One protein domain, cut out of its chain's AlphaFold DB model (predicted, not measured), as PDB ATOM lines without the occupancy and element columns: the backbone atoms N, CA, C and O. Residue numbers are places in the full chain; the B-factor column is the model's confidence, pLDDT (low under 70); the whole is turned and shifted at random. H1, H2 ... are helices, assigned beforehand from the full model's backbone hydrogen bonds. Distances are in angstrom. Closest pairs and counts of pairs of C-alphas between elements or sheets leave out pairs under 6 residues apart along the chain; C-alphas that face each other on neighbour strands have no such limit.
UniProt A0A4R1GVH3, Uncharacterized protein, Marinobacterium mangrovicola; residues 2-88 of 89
ATOM      1  N   LEU A   2       9.152  33.072 -12.909       79.50
ATOM      2  CA  LEU A   2      10.219  33.692 -13.731       79.50
ATOM      3  C   LEU A   2      10.391  33.098 -15.140       79.50
ATOM      4  O   LEU A   2      10.615  33.832 -16.094       79.50
ATOM      5  N   SER A   3      10.262  31.774 -15.287       79.69
ATOM      6  CA  SER A   3      10.320  31.124 -16.608       79.69
ATOM      7  C   SER A   3       9.194  31.604 -17.537       79.69
ATOM      8  O   SER A   3       9.425  31.885 -18.704       79.69
ATOM      9  N   GLN A   4       7.989  31.791 -16.989       84.38
ATOM     10  CA  GLN A   4       6.822  32.262 -17.738       84.38
ATOM     11  C   GLN A   4       6.957  33.739 -18.127       84.38
ATOM     12  O   GLN A   4       6.701  34.082 -19.276       84.38
ATOM     13  N   GLN A   5       7.417  34.593 -17.205       84.69
ATOM     14  CA  GLN A   5       7.729  35.992 -17.518       84.69
ATOM     15  C   GLN A   5       8.803  36.089 -18.609       84.69
ATOM     16  O   GLN A   5       8.705  36.925 -19.501       84.69
ATOM     17  N   ARG A   6       9.805  35.198 -18.592       86.62
ATOM     18  CA  ARG A   6      10.851  35.163 -19.621       86.62
ATOM     19  C   ARG A   6      10.293  34.791 -20.990       86.62
ATOM     20  O   ARG A   6      10.666  35.425 -21.970       86.62
ATOM     21  N   THR A   7       9.399  33.806 -21.063       87.81
ATOM     22  CA  THR A   7       8.714  33.454 -22.315       87.81
ATOM     23  C   THR A   7       7.895  34.628 -22.849       87.81
ATOM     24  O   THR A   7       8.025  34.967 -24.018       87.81
ATOM     25  N   GLN A   8       7.134  35.319 -21.996       88.44
ATOM     26  CA  GLN A   8       6.356  36.495 -22.410       88.44
ATOM     27  C   GLN A   8       7.246  37.651 -22.888       88.44
ATOM     28  O   GLN A   8       6.942  38.294 -23.891       88.44
ATOM     29  N   ALA A   9       8.371  37.897 -22.212       87.25
ATOM     30  CA  ALA A   9       9.341  38.900 -22.639       87.25
ATOM     31  C   ALA A   9       9.932  38.560 -24.020       87.25
ATOM     32  O   ALA A   9      10.038  39.435 -24.877       87.25
ATOM     33  N   GLN A  10      10.238  37.281 -24.271       88.56
ATOM     34  CA  GLN A  10      10.713  36.797 -25.575       88.56
ATOM     35  C   GLN A  10       9.650  36.921 -26.671       88.56
ATOM     36  O   GLN A  10       9.970  37.312 -27.792       88.56
ATOM     37  N   GLU A  11       8.385  36.637 -26.362       90.75
ATOM     38  CA  GLU A  11       7.268  36.856 -27.285       90.75
ATOM     39  C   GLU A  11       7.159  38.340 -27.666       90.75
ATOM     40  O   GLU A  11       7.111  38.667 -28.854       90.75
ATOM     41  N   LYS A  12       7.222  39.251 -26.687       92.00
ATOM     42  CA  LYS A  12       7.212  40.703 -26.938       92.00
ATOM     43  C   LYS A  12       8.430  41.168 -27.732       92.00
ATOM     44  O   LYS A  12       8.284  42.016 -28.604       92.00
ATOM     45  N   GLU A  13       9.606  40.603 -27.467       89.38
ATOM     46  CA  GLU A  13      10.826  40.888 -28.228       89.38
ATOM     47  C   GLU A  13      10.698  40.418 -29.686       89.38
ATOM     48  O   GLU A  13      11.015  41.166 -30.608       89.38
ATOM     49  N   SER A  14      10.139  39.227 -29.924       88.19
ATOM     50  CA  SER A  14       9.870  38.738 -31.285       88.19
ATOM     51  C   SER A  14       8.791  39.547 -32.023       88.19
ATOM     52  O   SER A  14       8.791  39.613 -33.252       88.19
ATOM     53  N   ALA A  15       7.907  40.216 -31.277       91.69
ATOM     54  CA  ALA A  15       6.879  41.124 -31.776       91.69
ATOM     55  C   ALA A  15       7.228  42.607 -31.523       91.69
ATOM     56  O   ALA A  15       6.335  43.434 -31.315       91.69
ATOM     57  N   ALA A  16       8.519  42.966 -31.580       89.69
ATOM     58  CA  ALA A  16       9.005  44.331 -31.344       89.69
ATOM     59  C   ALA A  16       8.364  45.394 -32.257       89.69
ATOM     60  O   ALA A  16       8.297  46.562 -31.888       89.69
ATOM     61  N   TRP A  17       7.832  45.009 -33.425       88.38
ATOM     62  CA  TRP A  17       7.064  45.910 -34.295       88.38
ATOM     63  C   TRP A  17       5.820  46.502 -33.606       88.38
ATOM     64  O   TRP A  17       5.404  47.603 -33.951       88.38
ATOM     65  N   TYR A  18       5.238  45.780 -32.644       91.31
ATOM     66  CA  TYR A  18       4.089  46.213 -31.845       91.31
ATOM     67  C   TYR A  18       4.518  46.695 -30.455       91.31
ATOM     68  O   TYR A  18       4.018  47.702 -29.964       91.31
ATOM     69  N   TRP A  19       5.454  45.985 -29.819       89.06
ATOM     70  CA  TRP A  19       5.839  46.222 -28.421       89.06
ATOM     71  C   TRP A  19       7.049  47.150 -28.235       89.06
ATOM     72  O   TRP A  19       7.409  47.464 -27.097       89.06
ATOM     73  N   GLY A  20       7.714  47.565 -29.314       89.94
ATOM     74  CA  GLY A  20       8.977  48.297 -29.244       89.94
ATOM     75  C   GLY A  20      10.041  47.518 -28.463       89.94
ATOM     76  O   GLY A  20      10.195  46.309 -28.633       89.94
ATOM     77  N   ASN A  21      10.742  48.203 -27.556       89.38
ATOM     78  CA  ASN A  21      11.804  47.611 -26.730       89.38
ATOM     79  C   ASN A  21      11.298  46.960 -25.429       89.38
ATOM     80  O   ASN A  21      12.105  46.517 -24.613       89.38
ATOM     81  N   THR A  22       9.982  46.878 -25.223       92.38
ATOM     82  CA  THR A  22       9.382  46.371 -23.977       92.38
ATOM     83  C   THR A  22       9.900  44.982 -23.601       92.38
ATOM     84  O   THR A  22      10.370  44.781 -22.483       92.38
ATOM     85  N   GLY A  23       9.884  44.035 -24.547       90.94
ATOM     86  CA  GLY A  23      10.350  42.667 -24.295       90.94
ATOM     87  C   GLY A  23      11.819  42.604 -23.863       90.94
ATOM     88  O   GLY A  23      12.164  41.850 -22.958       90.94
ATOM     89  N   GLN A  24      12.671  43.464 -24.428       92.38
ATOM     90  CA  GLN A  24      14.086  43.547 -24.052       92.38
ATOM     91  C   GLN A  24      14.273  44.095 -22.634       92.38
ATOM     92  O   GLN A  24      15.101  43.586 -21.877       92.38
ATOM     93  N   ILE A  25      13.500  45.117 -22.258       94.00
ATOM     94  CA  ILE A  25      13.551  45.721 -20.921       94.00
ATOM     95  C   ILE A  25      13.112  44.703 -19.863       94.00
ATOM     96  O   ILE A  25      13.812  44.518 -18.863       94.00
ATOM     97  N   GLU A  26      12.000  44.004 -20.102       94.31
ATOM     98  CA  GLU A  26      11.503  42.948 -19.215       94.31
ATOM     99  C   GLU A  26      12.502  41.789 -19.122       94.31
ATOM    100  O   GLU A  26      12.854  41.369 -18.021       94.31
ATOM    101  N   ALA A  27      13.047  41.315 -20.248       93.00
ATOM    102  CA  ALA A  27      14.055  40.254 -20.255       93.00
ATOM    103  C   ALA A  27      15.314  40.640 -19.458       93.00
ATOM    104  O   ALA A  27      15.843  39.826 -18.692       93.00
ATOM    105  N   ALA A  28      15.774  41.888 -19.587       94.00
ATOM    106  CA  ALA A  28      16.899  42.409 -18.818       94.00
ATOM    107  C   ALA A  28      16.583  42.487 -17.313       94.00
ATOM    108  O   ALA A  28      17.418  42.089 -16.492       94.00
ATOM    109  N   ALA A  29      15.383  42.947 -16.943       95.69
ATOM    110  CA  ALA A  29      14.930  42.994 -15.553       95.69
ATOM    111  C   ALA A  29      14.857  41.587 -14.943       95.69
ATOM    112  O   ALA A  29      15.424  41.348 -13.876       95.69
ATOM    113  N   ILE A  30      14.261  40.629 -15.663       94.88
ATOM    114  CA  ILE A  30      14.193  39.216 -15.266       94.88
ATOM    115  C   ILE A  30      15.597  38.655 -15.045       94.88
ATOM    116  O   ILE A  30      15.838  38.020 -14.020       94.88
ATOM    117  N   GLY A  31      16.537  38.901 -15.963       94.88
ATOM    118  CA  GLY A  31      17.915  38.424 -15.832       94.88
ATOM    119  C   GLY A  31      18.610  38.945 -14.569       94.88
ATOM    120  O   GLY A  31      19.271  38.183 -13.861       94.88
ATOM    121  N   ARG A  32      18.407  40.224 -14.231       96.44
ATOM    122  CA  ARG A  32      18.938  40.820 -12.993       96.44
ATOM    123  C   ARG A  32      18.279  40.233 -11.746       96.44
ATOM    124  O   ARG A  32      18.979  39.893 -10.796       96.44
ATOM    125  N   CYS A  33      16.963  40.040 -11.761       95.75
ATOM    126  CA  CYS A  33      16.255  39.390 -10.660       95.75
ATOM    127  C   CYS A  33      16.696  37.934 -10.462       95.75
ATOM    128  O   CYS A  33      16.882  37.501  -9.328       95.75
ATOM    129  N   GLN A  34      16.917  37.184 -11.547       94.69
ATOM    130  CA  GLN A  34      17.450  35.821 -11.487       94.69
ATOM    131  C   GLN A  34      18.809  35.790 -10.792       94.69
ATOM    132  O   GLN A  34      19.009  34.957  -9.915       94.69
ATOM    133  N   ALA A  35      19.709  36.719 -11.128       95.19
ATOM    134  CA  ALA A  35      21.019  36.816 -10.487       95.19
ATOM    135  C   ALA A  35      20.918  37.113  -8.979       95.19
ATOM    136  O   ALA A  35      21.656  36.528  -8.189       95.19
ATOM    137  N   ILE A  36      19.977  37.970  -8.569       96.19
ATOM    138  CA  ILE A  36      19.725  38.285  -7.153       96.19
ATOM    139  C   ILE A  36      19.206  37.053  -6.392       96.19
ATOM    140  O   ILE A  36      19.616  36.800  -5.259       96.19
ATOM    141  N   LEU A  37      18.325  36.268  -7.016       93.88
ATOM    142  CA  LEU A  37      17.668  35.107  -6.406       93.88
ATOM    143  C   LEU A  37      18.560  33.861  -6.285       93.88
ATOM    144  O   LEU A  37      18.120  32.856  -5.729       93.88
ATOM    145  N   VAL A  38      19.805  33.907  -6.760       94.50
ATOM    146  CA  VAL A  38      20.771  32.824  -6.533       94.50
ATOM    147  C   VAL A  38      21.178  32.812  -5.057       94.50
ATOM    148  O   VAL A  38      21.646  33.820  -4.518       94.50
ATOM    149  N   ALA A  39      20.980  31.675  -4.388       92.12
ATOM    150  CA  ALA A  39      21.435  31.466  -3.016       92.12
ATOM    151  C   ALA A  39      22.966  31.401  -2.961       92.12
ATOM    152  O   ALA A  39      23.604  30.852  -3.861       92.12
ATOM    153  N   ARG A  40      23.554  31.972  -1.910       93.50
ATOM    154  CA  ARG A  40      25.005  31.922  -1.688       93.50
ATOM    155  C   ARG A  40      25.369  30.723  -0.813       93.50
ATOM    156  O   ARG A  40      24.577  30.307   0.033       93.50
ATOM    157  N   ASP A  41      26.577  30.195  -0.986       93.31
ATOM    158  CA  ASP A  41      27.056  29.076  -0.174       93.31
ATOM    159  C   ASP A  41      27.062  29.435   1.318       93.31
ATOM    160  O   ASP A  41      27.562  30.484   1.727       93.31
ATOM    161  N   GLY A  42      26.472  28.559   2.135       92.75
ATOM    162  CA  GLY A  42      26.353  28.756   3.582       92.75
ATOM    163  C   GLY A  42      25.333  29.818   4.014       92.75
ATOM    164  O   GLY A  42      25.260  30.145   5.200       92.75
ATOM    165  N   GLU A  43      24.537  30.368   3.093       95.56
ATOM    166  CA  GLU A  43      23.515  31.363   3.412       95.56
ATOM    167  C   GLU A  43      22.310  30.723   4.121       95.56
ATOM    168  O   GLU A  43      21.697  29.775   3.633       95.56
ATOM    169  N   SER A  44      21.941  31.258   5.291       95.69
ATOM    170  CA  SER A  44      20.704  30.850   5.965       95.69
ATOM    171  C   SER A  44      19.483  31.377   5.214       95.69
ATOM    172  O   SER A  44      19.541  32.438   4.597       95.69
ATOM    173  N   PHE A  45      18.336  30.706   5.339       92.81
ATOM    174  CA  PHE A  45      17.095  31.149   4.691       92.81
ATOM    175  C   PHE A  45      16.710  32.598   5.045       92.81
ATOM    176  O   PHE A  45      16.380  33.396   4.169       92.81
ATOM    177  N   ARG A  46      16.830  32.986   6.323       93.44
ATOM    178  CA  ARG A  46      16.571  34.370   6.760       93.44
ATOM    179  C   ARG A  46      17.593  35.357   6.181       93.44
ATOM    180  O   ARG A  46      17.220  36.470   5.813       93.44
ATOM    181  N   GLY A  47      18.862  34.954   6.092       95.19
ATOM    182  CA  GLY A  47      19.916  35.743   5.449       95.19
ATOM    183  C   GLY A  47      19.635  35.972   3.964       95.19
ATOM    184  O   GLY A  47      19.675  37.114   3.508       95.19
ATOM    185  N   PHE A  48      19.239  34.908   3.262       95.31
ATOM    186  CA  PHE A  48      18.810  34.935   1.868       95.31
ATOM    187  C   PHE A  48      17.661  35.921   1.653       95.31
ATOM    188  O   PHE A  48      17.801  36.853   0.862       95.31
ATOM    189  N   LEU A  49      16.558  35.788   2.401       94.44
ATOM    190  CA  LEU A  49      15.404  36.682   2.253       94.44
ATOM    191  C   LEU A  49      15.773  38.149   2.508       94.44
ATOM    192  O   LEU A  49      15.406  39.024   1.723       94.44
ATOM    193  N   SER A  50      16.542  38.429   3.566       94.19
ATOM    194  CA  SER A  50      16.979  39.793   3.887       94.19
ATOM    195  C   SER A  50      17.844  40.398   2.777       94.19
ATOM    196  O   SER A  50      17.623  41.541   2.365       94.19
ATOM    197  N   ARG A  51      18.800  39.626   2.245       96.19
ATOM    198  CA  ARG A  51      19.653  40.061   1.138       96.19
ATOM    199  C   ARG A  51      18.843  40.318  -0.125       96.19
ATOM    200  O   ARG A  51      18.978  41.391  -0.710       96.19
ATOM    201  N   VAL A  52      18.024  39.353  -0.534       96.31
ATOM    202  CA  VAL A  52      17.225  39.430  -1.760       96.31
ATOM    203  C   VAL A  52      16.290  40.637  -1.712       96.31
ATOM    204  O   VAL A  52      16.245  41.398  -2.674       96.31
ATOM    205  N   ARG A  53      15.607  40.888  -0.586       95.12
ATOM    206  CA  ARG A  53      14.739  42.071  -0.425       95.12
ATOM    207  C   ARG A  53      15.500  43.378  -0.610       95.12
ATOM    208  O   ARG A  53      15.019  44.276  -1.302       95.12
ATOM    209  N   ARG A  54      16.694  43.482  -0.022       96.62
ATOM    210  CA  ARG A  54      17.553  44.663  -0.172       96.62
ATOM    211  C   ARG A  54      17.998  44.852  -1.622       96.62
ATOM    212  O   ARG A  54      17.910  45.960  -2.140       96.62
ATOM    213  N   GLU A  55      18.466  43.789  -2.271       97.88
ATOM    214  CA  GLU A  55      18.960  43.847  -3.652       97.88
ATOM    215  C   GLU A  55      17.830  44.151  -4.653       97.88
ATOM    216  O   GLU A  55      18.016  44.980  -5.542       97.88
ATOM    217  N   LEU A  56      16.632  43.584  -4.470       96.75
ATOM    218  CA  LEU A  56      15.464  43.918  -5.293       96.75
ATOM    219  C   LEU A  56      14.963  45.346  -5.064       96.75
ATOM    220  O   LEU A  56      14.555  45.994  -6.020       96.75
ATOM    221  N   SER A  57      15.035  45.858  -3.831       96.62
ATOM    222  CA  SER A  57      14.688  47.259  -3.551       96.62
ATOM    223  C   SER A  57      15.656  48.218  -4.246       96.62
ATOM    224  O   SER A  57      15.235  49.194  -4.853       96.62
ATOM    225  N   ALA A  58      16.956  47.916  -4.237       97.62
ATOM    226  CA  ALA A  58      17.929  48.702  -4.995       97.62
ATOM    227  C   ALA A  58      17.663  48.638  -6.512       97.62
ATOM    228  O   ALA A  58      17.808  49.637  -7.215       97.62
ATOM    229  N   LEU A  59      17.249  47.473  -7.018       97.50
ATOM    230  CA  LEU A  59      16.913  47.300  -8.429       97.50
ATOM    231  C   LEU A  59      15.635  48.058  -8.824       97.50
ATOM    232  O   LEU A  59      15.589  48.625  -9.914       97.50
ATOM    233  N   SER A  60      14.616  48.110  -7.964       97.12
ATOM    234  CA  SER A  60      13.405  48.890  -8.244       97.12
ATOM    235  C   SER A  60      13.678  50.395  -8.224       97.12
ATOM    236  O   SER A  60      13.213  51.094  -9.122       97.12
ATOM    237  N   GLU A  61      14.510  50.898  -7.303       97.50
ATOM    238  CA  GLU A  61      14.966  52.299  -7.351       97.50
ATOM    239  C   GLU A  61      15.752  52.609  -8.631       97.50
ATOM    240  O   GLU A  61      15.552  53.663  -9.235       97.50
ATOM    241  N   PHE A  62      16.600  51.681  -9.094       96.69
ATOM    242  CA  PHE A  62      17.282  51.831 -10.381       96.69
ATOM    243  C   PHE A  62      16.275  52.019 -11.524       96.69
ATOM    244  O   PHE A  62      16.407  52.972 -12.289       96.69
ATOM    245  N   TYR A  63      15.260  51.155 -11.627       96.00
ATOM    246  CA  TYR A  63      14.281  51.242 -12.714       96.00
ATOM    247  C   TYR A  63      13.389  52.486 -12.627       96.00
ATOM    248  O   TYR A  63      13.039  53.031 -13.667       96.00
ATOM    249  N   ARG A  64      13.096  53.015 -11.429       95.06
ATOM    250  CA  ARG A  64      12.367  54.294 -11.285       95.06
ATOM    251  C   ARG A  64      13.084  55.480 -11.927       95.06
ATOM    252  O   ARG A  64      12.428  56.404 -12.393       95.06
ATOM    253  N   GLY A  65      14.417  55.476 -11.909       93.81
ATOM    254  CA  GLY A  65      15.240  56.522 -12.520       93.81
ATOM    255  C   GLY A  65      15.759  56.176 -13.917       93.81
ATOM    256  O   GLY A  65      16.487  56.973 -14.511       93.81
ATOM    257  N   TYR A  66      15.455  54.987 -14.442       94.31
ATOM    258  CA  TYR A  66      16.069  54.500 -15.669       94.31
ATOM    259  C   TYR A  66      15.351  55.051 -16.902       94.31
ATOM    260  O   TYR A  66      14.276  54.597 -17.274       94.31
ATOM    261  N   ALA A  67      15.997  55.988 -17.600       92.88
ATOM    262  CA  ALA A  67      15.459  56.593 -18.823       92.88
ATOM    263  C   ALA A  67      15.185  55.583 -19.958       92.88
ATOM    264  O   ALA A  67      14.431  55.886 -20.877       92.88
ATOM    265  N   GLY A  68      15.796  54.394 -19.909       89.75
ATOM    266  CA  GLY A  68      15.539  53.309 -20.857       89.75
ATOM    267  C   GLY A  68      14.309  52.455 -20.529       89.75
ATOM    268  O   GLY A  68      14.076  51.485 -21.240       89.75
ATOM    269  N   ASP A  69      13.554  52.781 -19.476       92.19
ATOM    270  CA  ASP A  69      12.280  52.151 -19.106       92.19
ATOM    271  C   ASP A  69      11.197  53.221 -18.852       92.19
ATOM    272  O   ASP A  69      10.710  53.365 -17.730       92.19
ATOM    273  N   PRO A  70      10.835  54.022 -19.872       88.38
ATOM    274  CA  PRO A  70       9.941  55.172 -19.704       88.38
ATOM    275  C   PRO A  70       8.532  54.783 -19.232       88.38
ATOM    276  O   PRO A  70       7.886  55.557 -18.529       88.38
ATOM    277  N   ASP A  71       8.080  53.582 -19.590       91.56
ATOM    278  CA  ASP A  71       6.757  53.055 -19.247       91.56
ATOM    279  C   ASP A  71       6.776  52.162 -17.989       91.56
ATOM    280  O   ASP A  71       5.731  51.695 -17.535       91.56
ATOM    281  N   GLY A  72       7.956  51.924 -17.402       93.38
ATOM    282  CA  GLY A  72       8.102  51.179 -16.152       93.38
ATOM    283  C   GLY A  72       7.878  49.665 -16.262       93.38
ATOM    284  O   GLY A  72       7.498  49.041 -15.272       93.38
ATOM    285  N   TYR A  73       8.095  49.048 -17.424       93.81
ATOM    286  CA  TYR A  73       7.965  47.597 -17.614       93.81
ATOM    287  C   TYR A  73       9.030  46.810 -16.841       93.81
ATOM    288  O   TYR A  73       8.746  45.774 -16.226       93.81
ATOM    289  N   GLY A  74      10.260  47.322 -16.818       94.12
ATOM    290  CA  GLY A  74      11.336  46.774 -15.999       94.12
ATOM    291  C   GLY A  74      11.037  46.940 -14.511       94.12
ATOM    292  O   GLY A  74      11.153  45.979 -13.749       94.12
ATOM    293  N   LEU A  75      10.552  48.119 -14.105       96.38
ATOM    294  CA  LEU A  75      10.090  48.363 -12.735       96.38
ATOM    295  C   LEU A  75       8.967  47.397 -12.326       96.38
ATOM    296  O   LEU A  75       9.051  46.768 -11.270       96.38
ATOM    297  N   GLY A  76       7.938  47.252 -13.161       95.25
ATOM    298  CA  GLY A  76       6.798  46.366 -12.917       95.25
ATOM    299  C   GLY A  76       7.227  44.914 -12.723       95.25
ATOM    300  O   GLY A  76       6.795  44.265 -11.771       95.25
ATOM    301  N   THR A  77       8.166  44.447 -13.549       95.00
ATOM    302  CA  THR A  77       8.765  43.112 -13.432       95.00
ATOM    303  C   THR A  77       9.415  42.895 -12.059       95.00
ATOM    304  O   THR A  77       9.199  41.866 -11.415       95.00
ATOM    305  N   VAL A  78      10.205  43.863 -11.581       96.25
ATOM    306  CA  VAL A  78      10.879  43.773 -10.275       96.25
ATOM    307  C   VAL A  78       9.859  43.762  -9.134       96.25
ATOM    308  O   VAL A  78       9.961  42.932  -8.229       96.25
ATOM    309  N   LEU A  79       8.854  44.640  -9.193       95.38
ATOM    310  CA  LEU A  79       7.809  44.745  -8.170       95.38
ATOM    311  C   LEU A  79       6.973  43.464  -8.052       95.38
ATOM    312  O   LEU A  79       6.594  43.082  -6.946       95.38
ATOM    313  N   GLU A  80       6.704  42.774  -9.162       94.31
ATOM    314  CA  GLU A  80       5.975  41.501  -9.135       94.31
ATOM    315  C   GLU A  80       6.750  40.424  -8.359       94.31
ATOM    316  O   GLU A  80       6.177  39.683  -7.556       94.31
ATOM    317  N   ILE A  81       8.073  40.378  -8.532       91.50
ATOM    318  CA  ILE A  81       8.951  39.443  -7.817       91.50
ATOM    319  C   ILE A  81       9.057  39.818  -6.336       91.50
ATOM    320  O   ILE A  81       9.030  38.933  -5.480       91.50
ATOM    321  N   GLN A  82       9.128  41.116  -6.012       93.06
ATOM    322  CA  GLN A  82       9.084  41.585  -4.622       93.06
ATOM    323  C   GLN A  82       7.786  41.154  -3.932       93.06
ATOM    324  O   GLN A  82       7.848  40.549  -2.865       93.06
ATOM    325  N   ARG A  83       6.631  41.361  -4.578       92.56
ATOM    326  CA  ARG A  83       5.325  40.930  -4.057       92.56
ATOM    327  C   ARG A  83       5.269  39.423  -3.822       92.56
ATOM    328  O   ARG A  83       4.694  38.967  -2.839       92.56
ATOM    329  N   TRP A  84       5.871  38.631  -4.709       89.81
ATOM    330  CA  TRP A  84       5.945  37.187  -4.509       89.81
ATOM    331  C   TRP A  84       6.780  36.817  -3.275       89.81
ATOM    332  O   TRP A  84       6.392  35.912  -2.547       89.81
ATOM    333  N   LEU A  85       7.882  37.523  -3.001       88.06
ATOM    334  CA  LEU A  85       8.732  37.292  -1.822       88.06
ATOM    335  C   LEU A  85       8.119  37.765  -0.500       88.06
ATOM    336  O   LEU A  85       8.469  37.233   0.552       88.06
ATOM    337  N   GLU A  86       7.232  38.756  -0.536       87.38
ATOM    338  CA  GLU A  86       6.456  39.188   0.635       87.38
ATOM    339  C   GLU A  86       5.527  38.078   1.143       87.38
ATOM    340  O   GLU A  86       5.249  38.014   2.333       87.38
ATOM    341  N   ALA A  87       5.116  37.139   0.282       86.62
ATOM    342  CA  ALA A  87       4.332  35.971   0.691       86.62
ATOM    343  C   ALA A  87       5.130  34.926   1.503       86.62
ATOM    344  O   ALA A  87       4.552  33.936   1.947       86.62
ATOM    345  N   TRP A  88       6.444  35.120   1.663       78.88
ATOM    346  CA  TRP A  88       7.347  34.237   2.413       78.88
ATOM    347  C   TRP A  88       7.867  34.870   3.716       78.88
ATOM    348  O   TRP A  88       8.820  34.345   4.298       78.88
TER     349      TRP A  88
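What this domain is: This is residues 2 to 88 of the 89 residues of an uncharacterized protein of Marinobacterium mangrovicola (UniProt A0A4R1GVH3). Three helices, H3, H4 and H5, form a splayed up-and-down bundle, with H5 packed on both H3 and H4, and H1 packs along H3 outside this group. The short H2 sits at one end of the long axis, in the turn from H1 to H3, and the H3 to H4 loop reaches the other end. The printed part has 87 residues with five named helices, H1 to H5 in chain order, and no named strand; the class is all helix. It is compact, with a radius of gyration of the C-alphas of 13.7 A, yet elongated, spanning 45 by 26 by 22 A.

Where its parts are: H1, residues 2 to 14, begins at C-alpha 2 (10.219, 33.692, -13.731) and is 18.3 A long. H2 is residues 16 to 19, 4.7 A. H3, residues 22 to 36, measures 21.3 A. H4, residues 45 to 64, is the longest at 28.5 A. H5, residues 73 to 86, measures 20.1 A and ends at C-alpha 86 (6.456, 39.188, 0.635).

How they stand to each other: H3 is the hub. H1 touches it, closest C-alphas Ala 9 and Gly 23 at 4.2 A, a shallow tilt of 27 degrees, opposite ways. H3 and H4, a helical hairpin, touch through residues 33 to 36 and 52 to 56 alone, closest C-alphas Ile 36 and Val 52 at 6.1 A. H4 and H5, also a helical hairpin, touch at a shallow tilt of 23 degrees, closest C-alphas Tyr 63 and Leu 75 at 5.1 A. H3 and H5 touch, closest C-alphas Glu 26 and Gly 74 at 5.0 A, the same way at 36 degrees, only just a steep tilt. H1 and H4 are apart. In H1, H3, H4 and H5 every O i to N i+4 pair is within hydrogen-bond range; H2 is too short for one.

The domain as a whole: The C-alphas farthest apart, Trp 17 and Gly 42, are 45.8 A apart. The printed part has no cut, no link is long, and no printed residue is under 70 in pLDDT.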